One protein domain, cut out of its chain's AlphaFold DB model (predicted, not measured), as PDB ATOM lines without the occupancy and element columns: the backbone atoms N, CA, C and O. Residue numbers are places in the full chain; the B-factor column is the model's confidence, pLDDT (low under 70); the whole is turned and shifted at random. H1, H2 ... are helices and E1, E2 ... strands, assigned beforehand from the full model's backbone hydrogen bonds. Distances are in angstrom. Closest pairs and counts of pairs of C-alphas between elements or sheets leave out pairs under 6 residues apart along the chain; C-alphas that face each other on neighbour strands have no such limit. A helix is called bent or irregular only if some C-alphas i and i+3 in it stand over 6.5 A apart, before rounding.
ATOM      1  N   ASP A  26     -29.000   2.560  14.220       91.06
ATOM      2  CA  ASP A  26     -28.002   1.806  13.438       91.06
ATOM      3  C   ASP A  26     -26.579   1.950  13.988       91.06
ATOM      4  O   ASP A  26     -25.801   0.993  13.992       91.06
ATOM      5  N   THR A  27     -26.251   3.131  14.512       89.25
ATOM      6  CA  THR A  27     -24.956   3.401  15.148       89.25
ATOM      7  C   THR A  27     -24.834   2.621  16.449       89.25
ATOM      8  O   THR A  27     -23.806   1.982  16.679       89.25
ATOM      9  N   VAL A  28     -25.897   2.584  17.261       89.19
ATOM     10  CA  VAL A  28     -25.939   1.770  18.486       89.19
ATOM     11  C   VAL A  28     -25.742   0.293  18.146       89.19
ATOM     12  O   VAL A  28     -24.861  -0.352  18.714       89.19
ATOM     13  N   ARG A  29     -26.479  -0.240  17.159       89.69
ATOM     14  CA  ARG A  29     -26.325  -1.635  16.701       89.69
ATOM     15  C   ARG A  29     -24.888  -1.944  16.277       89.69
ATOM     16  O   ARG A  29     -24.353  -2.989  16.645       89.69
ATOM     17  N   LEU A  30     -24.249  -1.038  15.535       89.56
ATOM     18  CA  LEU A  30     -22.866  -1.210  15.088       89.56
ATOM     19  C   LEU A  30     -21.868  -1.191  16.254       89.56
ATOM     20  O   LEU A  30     -20.919  -1.976  16.244       89.56
ATOM     21  N   LYS A  31     -22.072  -0.316  17.245       88.06
ATOM     22  CA  LYS A  31     -21.232  -0.220  18.448       88.06
ATOM     23  C   LYS A  31     -21.343  -1.479  19.306       88.06
ATOM     24  O   LYS A  31     -20.316  -2.065  19.633       88.06
ATOM     25  N   ILE A  32     -22.563  -1.954  19.572       89.19
ATOM     26  CA  ILE A  32     -22.797  -3.209  20.305       89.19
ATOM     27  C   ILE A  32     -22.162  -4.398  19.572       89.19
ATOM     28  O   ILE A  32     -21.473  -5.196  20.194       89.19
ATOM     29  N   LYS A  33     -22.306  -4.485  18.242       87.81
ATOM     30  CA  LYS A  33     -21.707  -5.568  17.440       87.81
ATOM     31  C   LYS A  33     -20.173  -5.590  17.486       87.81
ATOM     32  O   LYS A  33     -19.576  -6.644  17.298       87.81
ATOM     33  N   LYS A  34     -19.533  -4.434  17.673       87.56
ATOM     34  CA  LYS A  34     -18.068  -4.298  17.738       87.56
ATOM     35  C   LYS A  34     -17.506  -4.430  19.152       87.56
ATOM     36  O   LYS A  34     -16.289  -4.494  19.297       87.56
ATOM     37  N   ALA A  35     -18.358  -4.417  20.170       86.31
ATOM     38  CA  ALA A  35     -17.919  -4.477  21.549       86.31
ATOM     39  C   ALA A  35     -17.317  -5.860  21.871       86.31
ATOM     40  O   ALA A  35     -17.882  -6.881  21.468       86.31
ATOM     41  N   PRO A  36     -16.187  -5.918  22.596       84.88
ATOM     42  CA  PRO A  36     -15.622  -7.174  23.067       84.88
ATOM     43  C   PRO A  36     -16.594  -7.866  24.032       84.88
ATOM     44  O   PRO A  36     -16.979  -7.309  25.057       84.88
ATOM     45  N   CYS A  37     -16.983  -9.093  23.689       87.88
ATOM     46  CA  CYS A  37     -17.893  -9.925  24.472       87.88
ATOM     47  C   CYS A  37     -17.407 -11.380  24.410       87.88
ATOM     48  O   CYS A  37     -17.979 -12.222  23.717       87.88
ATOM     49  N   THR A  38     -16.261 -11.643  25.040       87.81
ATOM     50  CA  THR A  38     -15.630 -12.968  25.037       87.81
ATOM     51  C   THR A  38     -16.449 -13.950  25.883       87.81
ATOM     52  O   THR A  38     -16.752 -13.614  27.027       87.81
ATOM     53  N   PRO A  39     -16.767 -15.160  25.378       87.31
ATOM     54  CA  PRO A  39     -17.547 -16.149  26.123       87.31
ATOM     55  C   PRO A  39     -16.977 -16.401  27.519       87.31
ATOM     56  O   PRO A  39     -15.756 -16.462  27.683       87.31
ATOM     57  N   ARG A  40     -17.857 -16.541  28.519       88.31
ATOM     58  CA  ARG A  40     -17.522 -16.793  29.936       88.31
ATOM     59  C   ARG A  40     -16.688 -15.713  30.635       88.31
ATOM     60  O   ARG A  40     -16.382 -15.848  31.814       88.31
ATOM     61  N   MET A  41     -16.318 -14.633  29.949       87.69
ATOM     62  CA  MET A  41     -15.524 -13.549  30.528       87.69
ATOM     63  C   MET A  41     -16.433 -12.418  30.994       87.69
ATOM     64  O   MET A  41     -16.915 -11.609  30.199       87.69
ATOM     65  N   VAL A  42     -16.645 -12.346  32.307       87.19
ATOM     66  CA  VAL A  42     -17.447 -11.282  32.932       87.19
ATOM     67  C   VAL A  42     -16.609 -10.037  33.200       87.19
ATOM     68  O   VAL A  42     -17.066  -8.905  33.023       87.19
ATOM     69  N   GLN A  43     -15.356 -10.226  33.612       84.56
ATOM     70  CA  GLN A  43     -14.473  -9.122  33.961       84.56
ATOM     71  C   GLN A  43     -14.109  -8.300  32.719       84.56
ATOM     72  O   GLN A  43     -13.622  -8.832  31.725       84.56
ATOM     73  N   GLY A  44     -14.338  -6.986  32.787       80.88
ATOM     74  CA  GLY A  44     -14.101  -6.087  31.656       80.88
ATOM     75  C   GLY A  44     -15.123  -6.236  30.525       80.88
ATOM     76  O   GLY A  44     -14.917  -5.690  29.448       80.88
ATOM     77  N   ASN A  45     -16.236  -6.944  30.733       86.81
ATOM     78  CA  ASN A  45     -17.269  -7.068  29.713       86.81
ATOM     79  C   ASN A  45     -18.186  -5.836  29.716       86.81
ATOM     80  O   ASN A  45     -19.086  -5.692  30.550       86.81
ATOM     81  N   GLY A  46     -17.954  -4.940  28.757       86.12
ATOM     82  CA  GLY A  46     -18.735  -3.718  28.609       86.12
ATOM     83  C   GLY A  46     -20.208  -3.964  28.263       86.12
ATOM     84  O   GLY A  46     -21.055  -3.150  28.627       86.12
ATOM     85  N   ILE A  47     -20.546  -5.098  27.632       89.50
ATOM     86  CA  ILE A  47     -21.941  -5.476  27.359       89.50
ATOM     87  C   ILE A  47     -22.674  -5.808  28.659       89.50
ATOM     88  O   ILE A  47     -23.754  -5.273  28.905       89.50
ATOM     89  N   LEU A  48     -22.082  -6.648  29.515       90.81
ATOM     90  CA  LEU A  48     -22.685  -7.001  30.805       90.81
ATOM     91  C   LEU A  48     -22.842  -5.767  31.697       90.81
ATOM     92  O   LEU A  48     -23.897  -5.564  32.298       90.81
ATOM     93  N   ALA A  49     -21.840  -4.889  31.713       89.06
ATOM     94  CA  ALA A  49     -21.924  -3.625  32.429       89.06
ATOM     95  C   ALA A  49     -23.055  -2.718  31.905       89.06
ATOM     96  O   ALA A  49     -23.772  -2.090  32.689       89.06
ATOM     97  N   PHE A  50     -23.254  -2.666  30.584       89.69
ATOM     98  CA  PHE A  50     -24.354  -1.921  29.974       89.69
ATOM     99  C   PHE A  50     -25.722  -2.519  30.341       89.69
ATOM    100  O   PHE A  50     -26.664  -1.783  30.639       89.69
ATOM    101  N   ILE A  51     -25.828  -3.850  30.409       91.75
ATOM    102  CA  ILE A  51     -27.041  -4.536  30.873       91.75
ATOM    103  C   ILE A  51     -27.359  -4.163  32.326       91.75
ATOM    104  O   ILE A  51     -28.495  -3.790  32.627       91.75
ATOM    105  N   GLN A  52     -26.356  -4.204  33.208       90.94
ATOM    106  CA  GLN A  52     -26.507  -3.894  34.630       90.94
ATOM    107  C   GLN A  52     -26.958  -2.452  34.879       90.94
ATOM    108  O   GLN A  52     -27.830  -2.207  35.710       90.94
ATOM    109  N   HIS A  53     -26.337  -1.491  34.194       89.81
ATOM    110  CA  HIS A  53     -26.494  -0.074  34.520       89.81
ATOM    111  C   HIS A  53     -27.484   0.677  33.630       89.81
ATOM    112  O   HIS A  53     -27.897   1.773  34.007       89.81
ATOM    113  N   VAL A  54     -27.857   0.128  32.472       89.25
ATOM    114  CA  VAL A  54     -28.750   0.797  31.516       89.25
ATOM    115  C   VAL A  54     -29.977  -0.054  31.226       89.25
ATOM    116  O   VAL A  54     -31.089   0.395  31.484       89.25
ATOM    117  N   VAL A  55     -29.800  -1.285  30.739       90.88
ATOM    118  CA  VAL A  55     -30.928  -2.084  30.230       90.88
ATOM    119  C   VAL A  55     -31.892  -2.496  31.343       90.88
ATOM    120  O   VAL A  55     -33.093  -2.270  31.208       90.88
ATOM    121  N   LEU A  56     -31.389  -3.053  32.450       91.50
ATOM    122  CA  LEU A  56     -32.238  -3.480  33.569       91.50
ATOM    123  C   LEU A  56     -32.925  -2.294  34.275       91.50
ATOM    124  O   LEU A  56     -34.138  -2.355  34.473       91.50
ATOM    125  N   PRO A  57     -32.232  -1.185  34.612       91.44
ATOM    126  CA  PRO A  57     -32.908  -0.011  35.164       91.44
ATOM    127  C   PRO A  57     -33.949   0.577  34.208       91.44
ATOM    128  O   PRO A  57     -35.039   0.941  34.640       91.44
ATOM    129  N   HIS A  58     -33.652   0.637  32.906       91.00
ATOM    130  CA  HIS A  58     -34.600   1.132  31.913       91.00
ATOM    131  C   HIS A  58     -35.849   0.247  31.819       91.00
ATOM    132  O   HIS A  58     -36.961   0.773  31.788       91.00
ATOM    133  N   SER A  59     -35.699  -1.081  31.839       91.50
ATOM    134  CA  SER A  59     -36.852  -1.985  31.797       91.50
ATOM    135  C   SER A  59     -37.698  -1.915  33.068       91.50
ATOM    136  O   SER A  59     -38.925  -1.935  32.976       91.50
ATOM    137  N   ALA A  60     -37.077  -1.730  34.236       91.31
ATOM    138  CA  ALA A  60     -37.797  -1.493  35.485       91.31
ATOM    139  C   ALA A  60     -38.647  -0.213  35.444       91.31
ATOM    140  O   ALA A  60     -39.758  -0.214  35.965       91.31
ATOM    141  N   LEU A  61     -38.155   0.860  34.808       90.94
ATOM    142  CA  LEU A  61     -38.897   2.119  34.659       90.94
ATOM    143  C   LEU A  61     -40.099   1.999  33.713       90.94
ATOM    144  O   LEU A  61     -41.092   2.697  33.899       90.94
ATOM    145  N   LEU A  62     -40.009   1.137  32.698       88.56
ATOM    146  CA  LEU A  62     -41.115   0.880  31.771       88.56
ATOM    147  C   LEU A  62     -42.165  -0.073  32.358       88.56
ATOM    148  O   LEU A  62     -43.328  -0.030  31.964       88.56
ATOM    149  N   ALA A  63     -41.770  -0.946  33.285       87.50
ATOM    150  CA  ALA A  63     -42.671  -1.892  33.921       87.50
ATOM    151  C   ALA A  63     -43.523  -1.211  35.005       87.50
ATOM    152  O   ALA A  63     -43.001  -0.652  35.966       87.50
ATOM    153  N   SER A  64     -44.849  -1.372  34.943       78.25
ATOM    154  CA  SER A  64     -45.788  -0.804  35.928       78.25
ATOM    155  C   SER A  64     -45.548  -1.266  37.376       78.25
ATOM    156  O   SER A  64     -46.029  -0.637  38.312       78.25
ATOM    157  N   GLY A  65     -44.825  -2.377  37.568       80.19
ATOM    158  CA  GLY A  65     -44.478  -2.936  38.878       80.19
ATOM    159  C   GLY A  65     -43.049  -2.647  39.349       80.19
ATOM    160  O   GLY A  65     -42.648  -3.206  40.367       80.19
ATOM    161  N   GLY A  66     -42.259  -1.862  38.605       82.12
ATOM    162  CA  GLY A  66     -40.880  -1.511  38.970       82.12
ATOM    163  C   GLY A  66     -39.888  -2.679  38.964       82.12
ATOM    164  O   GLY A  66     -38.775  -2.545  39.469       82.12
ATOM    165  N   LYS A  67     -40.280  -3.844  38.434       86.00
ATOM    166  CA  LYS A  67     -39.431  -5.038  38.385       86.00
ATOM    167  C   LYS A  67     -38.659  -5.070  37.063       86.00
ATOM    168  O   LYS A  67     -39.304  -5.063  36.013       86.00
ATOM    169  N   PRO A  68     -37.317  -5.118  37.092       90.31
ATOM    170  CA  PRO A  68     -36.523  -5.251  35.879       90.31
ATOM    171  C   PRO A  68     -36.748  -6.622  35.237       90.31
ATOM    172  O   PRO A  68     -36.850  -7.640  35.923       90.31
ATOM    173  N   ALA A  69     -36.797  -6.640  33.911       90.12
ATOM    174  CA  ALA A  69     -36.811  -7.861  33.115       90.12
ATOM    175  C   ALA A  69     -35.938  -7.688  31.868       90.12
ATOM    176  O   ALA A  69     -35.898  -6.607  31.271       90.12
ATOM    177  N   LEU A  70     -35.235  -8.749  31.480       91.50
ATOM    178  CA  LEU A  70     -34.441  -8.834  30.261       91.50
ATOM    179  C   LEU A  70     -34.805 -10.112  29.511       91.50
ATOM    180  O   LEU A  70     -34.577 -11.208  30.016       91.50
ATOM    181  N   SER A  71     -35.322  -9.962  28.296       90.75
ATOM    182  CA  SER A  71     -35.639 -11.078  27.404       90.75
ATOM    183  C   SER A  71     -34.500 -11.301  26.411       90.75
ATOM    184  O   SER A  71     -34.107 -10.375  25.701       90.75
ATOM    185  N   VAL A  72     -33.984 -12.526  26.345       90.00
ATOM    186  CA  VAL A  72     -32.886 -12.932  25.462       90.00
ATOM    187  C   VAL A  72     -33.363 -14.070  24.567       90.00
ATOM    188  O   VAL A  72     -33.944 -15.042  25.043       90.00
ATOM    189  N   VAL A  73     -33.096 -13.948  23.268       89.38
ATOM    190  CA  VAL A  73     -33.311 -15.014  22.282       89.38
ATOM    191  C   VAL A  73     -31.946 -15.417  21.748       89.38
ATOM    192  O   VAL A  73     -31.215 -14.579  21.211       89.38
ATOM    193  N   LEU A  74     -31.584 -16.686  21.929       83.88
ATOM    194  CA  LEU A  74     -30.311 -17.211  21.449       83.88
ATOM    195  C   LEU A  74     -30.355 -17.419  19.935       83.88
ATOM    196  O   LEU A  74     -31.391 -17.746  19.354       83.88
ATOM    197  N   HIS A  75     -29.214 -17.227  19.276       79.50
ATOM    198  CA  HIS A  75     -29.131 -17.404  17.834       79.50
ATOM    199  C   HIS A  75     -29.386 -18.873  17.466       79.50
ATOM    200  O   HIS A  75     -28.643 -19.753  17.889       79.50
ATOM    201  N   GLY A  76     -30.443 -19.133  16.693       79.56
ATOM    202  CA  GLY A  76     -30.862 -20.491  16.331       79.56
ATOM    203  C   GLY A  76     -31.851 -21.147  17.303       79.56
ATOM    204  O   GLY A  76     -32.280 -22.264  17.033       79.56
ATOM    205  N   ASN A  77     -32.259 -20.462  18.378       78.69
ATOM    206  CA  ASN A  77     -33.340 -20.901  19.262       78.69
ATOM    207  C   ASN A  77     -34.566 -19.978  19.104       78.69
ATOM    208  O   ASN A  77     -34.428 -18.771  18.904       78.69
ATOM    209  N   SER A  78     -35.773 -20.544  19.164       77.75
ATOM    210  CA  SER A  78     -37.038 -19.792  19.174       77.75
ATOM    211  C   SER A  78     -37.541 -19.502  20.591       77.75
ATOM    212  O   SER A  78     -38.460 -18.700  20.762       77.75
ATOM    213  N   GLU A  79     -36.952 -20.129  21.607       84.75
ATOM    214  CA  GLU A  79     -37.315 -19.914  23.003       84.75
ATOM    215  C   GLU A  79     -36.707 -18.614  23.542       84.75
ATOM    216  O   GLU A  79     -35.543 -18.285  23.307       84.75
ATOM    217  N   THR A  80     -37.530 -17.856  24.269       88.56
ATOM    218  CA  THR A  80     -37.117 -16.614  24.926       88.56
ATOM    219  C   THR A  80     -36.803 -16.899  26.385       88.56
ATOM    220  O   THR A  80     -37.684 -17.303  27.143       88.56
ATOM    221  N   ILE A  81     -35.565 -16.640  26.789       89.50
ATOM    222  CA  ILE A  81     -35.132 -16.727  28.181       89.50
ATOM    223  C   ILE A  81     -35.352 -15.360  28.821       89.50
ATOM    224  O   ILE A  81     -34.947 -14.339  28.265       89.50
ATOM    225  N   VAL A  82     -36.002 -15.326  29.982       91.62
ATOM    226  CA  VAL A  82     -36.263 -14.082  30.712       91.62
ATOM    227  C   VAL A  82     -35.461 -14.076  32.003       91.62
ATOM    228  O   VAL A  82     -35.624 -14.949  32.852       91.62
ATOM    229  N   PHE A  83     -34.630 -13.052  32.164       92.00
ATOM    230  CA  PHE A  83     -33.872 -12.789  33.377       92.00
ATOM    231  C   PHE A  83     -34.507 -11.643  34.159       92.00
ATOM    232  O   PHE A  83     -34.899 -10.627  33.582       92.00
ATOM    233  N   SER A  84     -34.576 -11.792  35.481       87.75
ATOM    234  CA  SER A  84     -35.116 -10.766  36.386       87.75
ATOM    235  C   SER A  84     -34.041 -10.063  37.221       87.75
ATOM    236  O   SER A  84     -34.295  -9.020  37.817       87.75
ATOM    237  N   SER A  85     -32.820 -10.602  37.239       90.75
ATOM    238  CA  SER A  85     -31.688 -10.068  37.991       90.75
ATOM    239  C   SER A  85     -30.411 -10.103  37.161       90.75
ATOM    240  O   SER A  85     -30.196 -11.003  36.354       90.75
ATOM    241  N   PHE A  86     -29.523  -9.138  37.408       91.69
ATOM    242  CA  PHE A  86     -28.184  -9.137  36.823       91.69
ATOM    243  C   PHE A  86     -27.357 -10.353  37.264       91.69
ATOM    244  O   PHE A  86     -26.585 -10.880  36.471       91.69
ATOM    245  N   ALA A  87     -27.543 -10.831  38.499       92.62
ATOM    246  CA  ALA A  87     -26.828 -12.005  39.001       92.62
ATOM    247  C   ALA A  87     -27.149 -13.264  38.179       92.62
ATOM    248  O   ALA A  87     -26.246 -14.035  37.855       92.62
ATOM    249  N   ASP A  88     -28.413 -13.424  37.773       92.19
ATOM    250  CA  ASP A  88     -28.855 -14.552  36.949       92.19
ATOM    251  C   ASP A  88     -28.239 -14.480  35.548       92.19
ATOM    252  O   ASP A  88     -27.791 -15.492  35.013       92.19
ATOM    253  N   VAL A  89     -28.154 -13.270  34.978       92.00
ATOM    254  CA  VAL A  89     -27.505 -13.031  33.678       92.00
ATOM    255  C   VAL A  89     -26.024 -13.399  33.736       92.00
ATOM    256  O   VAL A  89     -25.535 -14.094  32.850       92.00
ATOM    257  N   VAL A  90     -25.309 -12.954  34.774       92.06
ATOM    258  CA  VAL A  90     -23.877 -13.245  34.949       92.06
ATOM    259  C   VAL A  90     -23.645 -14.740  35.123       92.06
ATOM    260  O   VAL A  90     -22.810 -15.306  34.426       92.06
ATOM    261  N   THR A  91     -24.434 -15.388  35.980       92.06
ATOM    262  CA  THR A  91     -24.330 -16.832  36.227       92.06
ATOM    263  C   THR A  91     -24.573 -17.628  34.944       92.06
ATOM    264  O   THR A  91     -23.815 -18.543  34.630       92.06
ATOM    265  N   ALA A  92     -25.595 -17.259  34.165       90.50
ATOM    266  CA  ALA A  92     -25.879 -17.903  32.887       90.50
ATOM    267  C   ALA A  92     -24.760 -17.674  31.855       90.50
ATOM    268  O   ALA A  92     -24.420 -18.587  31.106       90.50
ATOM    269  N   TYR A  93     -24.161 -16.480  31.839       90.25
ATOM    270  CA  TYR A  93     -23.068 -16.136  30.929       90.25
ATOM    271  C   TYR A  93     -21.751 -16.855  31.266       90.25
ATOM    272  O   TYR A  93     -21.022 -17.261  30.364       90.25
ATOM    273  N   GLU A  94     -21.440 -17.035  32.551       89.44
ATOM    274  CA  GLU A  94     -20.268 -17.800  33.009       89.44
ATOM    275  C   GLU A  94     -20.419 -19.300  32.757       89.44
ATOM    276  O   GLU A  94     -19.446 -19.971  32.404       89.44
ATOM    277  N   ALA A  95     -21.639 -19.817  32.915       86.75
ATOM    278  CA  ALA A  95     -21.955 -21.217  32.673       86.75
ATOM    279  C   ALA A  95     -21.946 -21.600  31.181       86.75
ATOM    280  O   ALA A  95     -21.885 -22.793  30.891       86.75
ATOM    281  N   ASP A  96     -21.943 -20.619  30.262       70.19
ATOM    282  CA  ASP A  96     -21.953 -20.823  28.800       70.19
ATOM    283  C   ASP A  96     -23.073 -21.768  28.356       70.19
ATOM    284  O   ASP A  96     -22.831 -22.745  27.644       70.19
TER     285      ASP A  96
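AT A GLANCE: This is residues 26 to 96 of the 97 residues of an uncharacterized protein of fungal sp. No.11243 (UniProt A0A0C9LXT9). A small two-stranded hairpin, E1 and E2, and the short helix H3 both run off from one side of the long helix H2, which makes the longest axis of the model. E1 begins near the second half of H2 and H3 begins near its first half, while H1 is at the first end of H2, with residues 26 to 31 sticking out. The printed part has 71 residues with three named helices and two named strands, in the order H1, H2, E1, E2, H3; the sheet has the order E1 - E2, antiparallel, and the class is mostly helix. The whole is compact, with a radius of gyration of the C-alphas of 12.7 A, and the C-alphas span 34 by 28 by 26 A.

IN THESE COORDINATES: Strand E1 covers residues 70 to 73, from Leu 70 to Val 73, with its first C-alpha at (-34.441, -8.834, 30.261). Strand E2 covers residues 80 to 83, from Thr 80 to Phe 83. E1 measures 10.2 A and E2 9.8 A from first to last C-alpha. H2 is the longest helix, residues 46 to 62, and measures 23.1 A from C-alpha 46 to C-alpha 62. H2 has a kink of 26 degrees near residue 54, and it is irregular, but only just: C-alphas 53 and 56 are 6.7 A apart. H3, residues 86 to 95, measures 14.2 A and ends with C-alpha 95 at (-21.955, -21.217, 32.673). H1, residues 26 to 34, measures 12.4 A and begins with C-alpha 26 at (-28.002, 1.806, 13.438).

HOW THE PARTS SIT: E1 and E2 form a hairpin, antiparallel, with 152 degrees between their N-to-C directions. The C-alphas of Ser 71 and Val 82 face each other at 4.5 A. N 70 and O 83 are within hydrogen-bond range at 2.8 A, and so are N 81 and O 72 at 2.9 A. The closest C-alphas of E1 and H2 are those of Leu 70 and Leu 56, 6.7 A apart. E2 and H2 are apart. The closest C-alphas of E2 and H3 are those of Phe 83 and Val 89, 6.4 A apart, and E1 and H3 are apart. H2 and H3 touch, with the C-alphas of Gln 52 and Phe 86 the closest at 5.9 A. Their lines stand at a steep tilt of 38 degrees, only just beyond shallow, and they run opposite ways. H1 and H2 are close but not clearly touching, the closest C-alphas being those of Ile 32 and Ile 47 at 7.5 A. These two run opposite ways at a steep tilt of 41 degrees. H1 is apart from E1, E2 and H3. In H1 and H3 every O i to N i+4 pair is within hydrogen-bond range; in H2, 11 of 13 are.

THE WHOLE: The two C-alphas farthest apart are those of Thr 38 and Ser 64, at 34.3 A. The first and last printed C-alphas, of Asp 26 and Asp 96, are 28.0 A apart. Residues 26 to 31, which belong to H1, and residues 74 to 79 stand free; without them the body has 59 residues and spans 34 by 21 by 19 A. The link from H1 to H2, 11 residues, is long. The links from H2 to E1, 7 residues, and from E1 to E2, 6 residues, are short, and the link from E2 to H3, 2 residues, is tight. The printed part has no cut. Its mean pLDDT is 88.0, and no printed residue is under 70.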